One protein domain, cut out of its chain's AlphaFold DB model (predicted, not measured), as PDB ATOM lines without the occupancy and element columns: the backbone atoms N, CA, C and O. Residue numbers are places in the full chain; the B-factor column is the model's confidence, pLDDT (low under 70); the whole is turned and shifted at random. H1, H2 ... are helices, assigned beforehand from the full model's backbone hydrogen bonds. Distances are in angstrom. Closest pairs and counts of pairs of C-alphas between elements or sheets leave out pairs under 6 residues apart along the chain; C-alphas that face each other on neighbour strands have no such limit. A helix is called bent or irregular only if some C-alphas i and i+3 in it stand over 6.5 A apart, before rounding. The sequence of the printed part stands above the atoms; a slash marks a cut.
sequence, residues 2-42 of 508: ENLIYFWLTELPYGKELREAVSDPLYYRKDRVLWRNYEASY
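This is residues 2 to 42 of the 508 residues of the protein "D-arabinono-1,4-lactone oxidase domain protein" of Leptospira noguchii serovar Panama str. CZ214 (UniProt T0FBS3). The printed part is a flat, open C with an empty middle: H1 and H2 make a narrow V that is joined at residues 12 to 14, and from the far end of H2 an arm, residues 28 to 42 with the short H3 in it, sweeps round towards the start of H1. The arm stands free, and the ring is left open, with the C-alphas of Glu 2 and Tyr 42 11.0 A apart. There are 41 residues printed, with three named helices in the order H1, H2, H3 and no named strand; the class is all helix. The whole is loose, with a radius of gyration of the C-alphas of 12.8 A, and its C-alphas span 36 by 21 by 9 A.

H1 is residues 2 to 11, 14.1 A from first to last C-alpha, and begins with C-alpha 2 at (-35.857, 11.164, -22.721). H2 is residues 15 to 27, the longest helix with 13 residues and 15.7 A from first to last C-alpha; C-alpha 15 is at (-40.910, 9.657, -35.243). H2 is irregular: its C-alphas 21 and 24 are 7.1 A apart, and its line is a rough one. H3 is residues 36 to 39, 5.2 A from first to last C-alpha, and ends with C-alpha 39 at (-27.793, 20.422, -16.113).

H1 and H2 touch only at the corner by their link, with 6 pairs of C-alphas within 8 A. The closest C-alphas of the two are those of Leu 9 and Gly 15, 4.1 A apart. H2 touches H1 with residues 15 to 19 alone. The two helices run opposite ways at a shallow tilt of 27 degrees, and their centres are 11.7 A apart. H3 touches no helix: H1 and H3 are apart, and H2 and H3 are apart. In H1 every O i to N i+4 pair is within hydrogen-bond range, in H2 7 of 9 are, and H3 is too short for such a pair; its one O i to N i+3 pair is within range.

The two C-alphas farthest apart are those of Pro 13 and Asn 37, 36.0 A. The link from H1 to H2 is tight, with 3 residues between them, and the link from H2 to H3 is short, with 8. Residues 28 to 42, of which 36 to 39 belong to H3, stand free. The printed part has no cut. The mean pLDDT of the printed part is 83.6, and residues 2 to 4 are under 70 in this predicted model.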
ATOM      1  N   GLU A   2     -36.616  10.844 -21.501       64.25
ATOM      2  CA  GLU A   2     -35.857  11.164 -22.721       64.25
ATOM      3  C   GLU A   2     -35.415   9.934 -23.534       64.25
ATOM      4  O   GLU A   2     -35.612   9.911 -24.745       64.25
ATOM      5  N   ASN A   3     -34.968   8.851 -22.885       65.94
ATOM      6  CA  ASN A   3     -34.646   7.585 -23.572       65.94
ATOM      7  C   ASN A   3     -35.811   7.009 -24.394       65.94
ATOM      8  O   ASN A   3     -35.592   6.422 -25.454       65.94
ATOM      9  N   LEU A   4     -37.052   7.182 -23.924       69.06
ATOM     10  CA  LEU A   4     -38.252   6.771 -24.655       69.06
ATOM     11  C   LEU A   4     -38.487   7.677 -25.866       69.06
ATOM     12  O   LEU A   4     -38.763   7.162 -26.942       69.06
ATOM     13  N   ILE A   5     -38.296   8.990 -25.726       74.81
ATOM     14  CA  ILE A   5     -38.428   9.950 -26.832       74.81
ATOM     15  C   ILE A   5     -37.400   9.649 -27.928       74.81
ATOM     16  O   ILE A   5     -37.774   9.537 -29.093       74.81
ATOM     17  N   TYR A   6     -36.128   9.430 -27.578       77.75
ATOM     18  CA  TYR A   6     -35.100   9.060 -28.557       77.75
ATOM     19  C   TYR A   6     -35.362   7.693 -29.201       77.75
ATOM     20  O   TYR A   6     -35.127   7.517 -30.398       77.75
ATOM     21  N   PHE A   7     -35.877   6.721 -28.440       77.50
ATOM     22  CA  PHE A   7     -36.287   5.434 -29.001       77.50
ATOM     23  C   PHE A   7     -37.418   5.605 -30.021       77.50
ATOM     24  O   PHE A   7     -37.306   5.103 -31.134       77.50
ATOM     25  N   TRP A   8     -38.465   6.358 -29.677       79.50
ATOM     26  CA  TRP A   8     -39.602   6.621 -30.564       79.50
ATOM     27  C   TRP A   8     -39.154   7.350 -31.828       79.50
ATOM     28  O   TRP A   8     -39.485   6.928 -32.931       79.50
ATOM     29  N   LEU A   9     -38.319   8.376 -31.665       84.44
ATOM     30  CA  LEU A   9     -37.742   9.162 -32.752       84.44
ATOM     31  C   LEU A   9     -36.990   8.308 -33.781       84.44
ATOM     32  O   LEU A   9     -36.966   8.650 -34.960       84.44
ATOM     33  N   THR A  10     -36.333   7.238 -33.330       86.00
ATOM     34  CA  THR A  10     -35.397   6.473 -34.164       86.00
ATOM     35  C   THR A  10     -35.873   5.089 -34.577       86.00
ATOM     36  O   THR A  10     -35.241   4.507 -35.456       86.00
ATOM     37  N   GLU A  11     -36.927   4.543 -33.966       83.81
ATOM     38  CA  GLU A  11     -37.446   3.199 -34.278       83.81
ATOM     39  C   GLU A  11     -38.894   3.207 -34.779       83.81
ATOM     40  O   GLU A  11     -39.309   2.231 -35.399       83.81
ATOM     41  N   LEU A  12     -39.678   4.264 -34.528       82.69
ATOM     42  CA  LEU A  12     -41.060   4.332 -35.008       82.69
ATOM     43  C   LEU A  12     -41.152   5.066 -36.353       82.69
ATOM     44  O   LEU A  12     -40.480   6.087 -36.542       82.69
ATOM     45  N   PRO A  13     -42.029   4.609 -37.268       81.50
ATOM     46  CA  PRO A  13     -42.394   5.383 -38.446       81.50
ATOM     47  C   PRO A  13     -42.873   6.780 -38.044       81.50
ATOM     48  O   PRO A  13     -43.615   6.928 -37.073       81.50
ATOM     49  N   TYR A  14     -42.457   7.794 -38.798       84.44
ATOM     50  CA  TYR A  14     -42.810   9.202 -38.579       84.44
ATOM     51  C   TYR A  14     -42.350   9.808 -37.236       84.44
ATOM     52  O   TYR A  14     -42.862  10.840 -36.796       84.44
ATOM     53  N   GLY A  15     -41.391   9.178 -36.543       86.25
ATOM     54  CA  GLY A  15     -40.910   9.657 -35.243       86.25
ATOM     55  C   GLY A  15     -40.269  11.050 -35.295       86.25
ATOM     56  O   GLY A  15     -40.383  11.816 -34.334       86.25
ATOM     57  N   LYS A  16     -39.621  11.406 -36.413       87.81
ATOM     58  CA  LYS A  16     -38.969  12.717 -36.611       87.81
ATOM     59  C   LYS A  16     -40.000  13.822 -36.830       87.81
ATOM     60  O   LYS A  16     -39.903  14.882 -36.221       87.81
ATOM     61  N   GLU A  17     -41.028  13.523 -37.605       89.06
ATOM     62  CA  GLU A  17     -42.166  14.380 -37.906       89.06
ATOM     63  C   GLU A  17     -43.003  14.631 -36.647       89.06
ATOM     64  O   GLU A  17     -43.409  15.760 -36.384       89.06
ATOM     65  N   LEU A  18     -43.202  13.605 -35.810       87.75
ATOM     66  CA  LEU A  18     -43.850  13.758 -34.505       87.75
ATOM     67  C   LEU A  18     -43.057  14.706 -33.595       87.75
ATOM     68  O   LEU A  18     -43.639  15.548 -32.905       87.75
ATOM     69  N   ARG A  19     -41.725  14.575 -33.574       87.25
ATOM     70  CA  ARG A  19     -40.875  15.465 -32.782       87.25
ATOM     71  C   ARG A  19     -41.029  16.915 -33.238       87.25
ATOM     72  O   ARG A  19     -41.259  17.773 -32.390       87.25
ATOM     73  N   GLU A  20     -40.946  17.159 -34.540       89.31
ATOM     74  CA  GLU A  20     -41.073  18.493 -35.133       89.31
ATOM     75  C   GLU A  20     -42.461  19.105 -34.897       89.31
ATOM     76  O   GLU A  20     -42.570  20.250 -34.465       89.31
ATOM     77  N   ALA A  21     -43.528  18.342 -35.137       90.06
ATOM     78  CA  ALA A  21     -44.893  18.857 -35.082       90.06
ATOM     79  C   ALA A  21     -45.450  18.982 -33.655       90.06
ATOM     80  O   ALA A  21     -46.359  19.780 -33.421       90.06
ATOM     81  N   VAL A  22     -44.950  18.182 -32.702       88.56
ATOM     82  CA  VAL A  22     -45.551  18.056 -31.363       88.56
ATOM     83  C   VAL A  22     -44.534  18.271 -30.245       88.56
ATOM     84  O   VAL A  22     -44.730  19.150 -29.406       88.56
ATOM     85  N   SER A  23     -43.460  17.477 -30.203       85.69
ATOM     86  CA  SER A  23     -42.536  17.467 -29.056       85.69
ATOM     87  C   SER A  23     -41.784  18.786 -28.898       85.69
ATOM     88  O   SER A  23     -41.817  19.382 -27.823       85.69
ATOM     89  N   ASP A  24     -41.116  19.248 -29.955       87.75
ATOM     90  CA  ASP A  24     -40.286  20.452 -29.921       87.75
ATOM     91  C   ASP A  24     -41.143  21.710 -29.639       87.75
ATOM     92  O   ASP A  24     -40.797  22.453 -28.716       87.75
ATOM     93  N   PRO A  25     -42.309  21.935 -30.289       90.75
ATOM     94  CA  PRO A  25     -43.193  23.055 -29.955       90.75
ATOM     95  C   PRO A  25     -43.656  23.072 -28.495       90.75
ATOM     96  O   PRO A  25     -43.747  24.140 -27.893       90.75
ATOM     97  N   LEU A  26     -43.940  21.906 -27.901       88.06
ATOM     98  CA  LEU A  26     -44.315  21.807 -26.488       88.06
ATOM     99  C   LEU A  26     -43.126  22.080 -25.565       88.06
ATOM    100  O   LEU A  26     -43.274  22.803 -24.576       88.06
ATOM    101  N   TYR A  27     -41.960  21.523 -25.893       83.69
ATOM    102  CA  TYR A  27     -40.736  21.658 -25.108       83.69
ATOM    103  C   TYR A  27     -40.222  23.104 -25.084       83.69
ATOM    104  O   TYR A  27     -39.847  23.602 -24.023       83.69
ATOM    105  N   TYR A  28     -40.273  23.800 -26.223       87.12
ATOM    106  CA  TYR A  28     -39.828  25.191 -26.369       87.12
ATOM    107  C   TYR A  28     -40.931  26.233 -26.115       87.12
ATOM    108  O   TYR A  28     -40.705  27.425 -26.304       87.12
ATOM    109  N   ARG A  29     -42.123  25.827 -25.654       90.19
ATOM    110  CA  ARG A  29     -43.251  26.749 -25.410       90.19
ATOM    111  C   ARG A  29     -42.984  27.781 -24.307       90.19
ATOM    112  O   ARG A  29     -43.676  28.797 -24.247       90.19
ATOM    113  N   LYS A  30     -42.063  27.500 -23.384       87.38
ATOM    114  CA  LYS A  30     -41.752  28.364 -22.237       87.38
ATOM    115  C   LYS A  30     -40.249  28.532 -22.088       87.38
ATOM    116  O   LYS A  30     -39.503  27.569 -22.249       87.38
ATOM    117  N   ASP A  31     -39.840  29.722 -21.664       84.56
ATOM    118  CA  ASP A  31     -38.470  29.964 -21.230       84.56
ATOM    119  C   ASP A  31     -38.157  29.122 -19.989       84.56
ATOM    120  O   ASP A  31     -38.920  29.090 -19.016       84.56
ATOM    121  N   ARG A  32     -37.028  28.410 -20.025       79.62
ATOM    122  CA  ARG A  32     -36.554  27.586 -18.911       79.62
ATOM    123  C   ARG A  32     -35.430  28.309 -18.182       79.62
ATOM    124  O   ARG A  32     -34.414  28.649 -18.781       79.62
ATOM    125  N   VAL A  33     -35.583  28.481 -16.872       82.25
ATOM    126  CA  VAL A  33     -34.488  28.900 -15.988       82.25
ATOM    127  C   VAL A  33     -33.787  27.640 -15.493       82.25
ATOM    128  O   VAL A  33     -34.380  26.847 -14.762       82.25
ATOM    129  N   LEU A  34     -32.541  27.438 -15.920       82.56
ATOM    130  CA  LEU A  34     -31.756  26.240 -15.621       82.56
ATOM    131  C   LEU A  34     -30.515  26.604 -14.815       82.56
ATOM    132  O   LEU A  34     -29.874  27.631 -15.042       82.56
ATOM    133  N   TRP A  35     -30.161  25.736 -13.874       86.19
ATOM    134  CA  TRP A  35     -28.966  25.886 -13.054       86.19
ATOM    135  C   TRP A  35     -27.871  25.013 -13.644       86.19
ATOM    136  O   TRP A  35     -28.082  23.823 -13.854       86.19
ATOM    137  N   ARG A  36     -26.670  25.563 -13.852       86.06
ATOM    138  CA  ARG A  36     -25.548  24.816 -14.448       86.06
ATOM    139  C   ARG A  36     -25.299  23.462 -13.774       86.06
ATOM    140  O   ARG A  36     -25.079  22.472 -14.454       86.06
ATOM    141  N   ASN A  37     -25.330  23.423 -12.440       89.19
ATOM    142  CA  ASN A  37     -25.075  22.190 -11.692       89.19
ATOM    143  C   ASN A  37     -26.216  21.172 -11.838       89.19
ATOM    144  O   ASN A  37     -25.953  19.979 -11.775       89.19
ATOM    145  N   TYR A  38     -27.452  21.635 -12.053       84.56
ATOM    146  CA  TYR A  38     -28.587  20.764 -12.356       84.56
ATOM    147  C   TYR A  38     -28.427  20.137 -13.748       84.56
ATOM    148  O   TYR A  38     -28.502  18.923 -13.880       84.56
ATOM    149  N   GLU A  39     -28.060  20.931 -14.757       83.75
ATOM    150  CA  GLU A  39     -27.793  20.422 -16.113       83.75
ATOM    151  C   GLU A  39     -26.584  19.473 -16.184       83.75
ATOM    152  O   GLU A  39     -26.493  18.630 -17.069       83.75
ATOM    153  N   ALA A  40     -25.648  19.585 -15.239       83.00
ATOM    154  CA  ALA A  40     -24.512  18.672 -15.109       83.00
ATOM    155  C   ALA A  40     -24.812  17.434 -14.238       83.00
ATOM    156  O   ALA A  40     -23.919  16.609 -14.050       83.00
ATOM    157  N   SER A  41     -26.023  17.320 -13.675       85.50
ATOM    158  CA  SER A  41     -26.406  16.230 -12.762       85.50
ATOM    159  C   SER A  41     -27.119  15.055 -13.437       85.50
ATOM    160  O   SER A  41     -27.375  14.052 -12.774       85.50
ATOM    161  N   TYR A  42     -27.426  15.166 -14.733       83.81
ATOM    162  CA  TYR A  42     -28.085  14.108 -15.497       83.81
ATOM    163  C   TYR A  42     -27.238  12.834 -15.572       83.81
ATOM    164  O   TYR A  42     -26.006  12.882 -15.648       83.81
TER     165      TYR A  42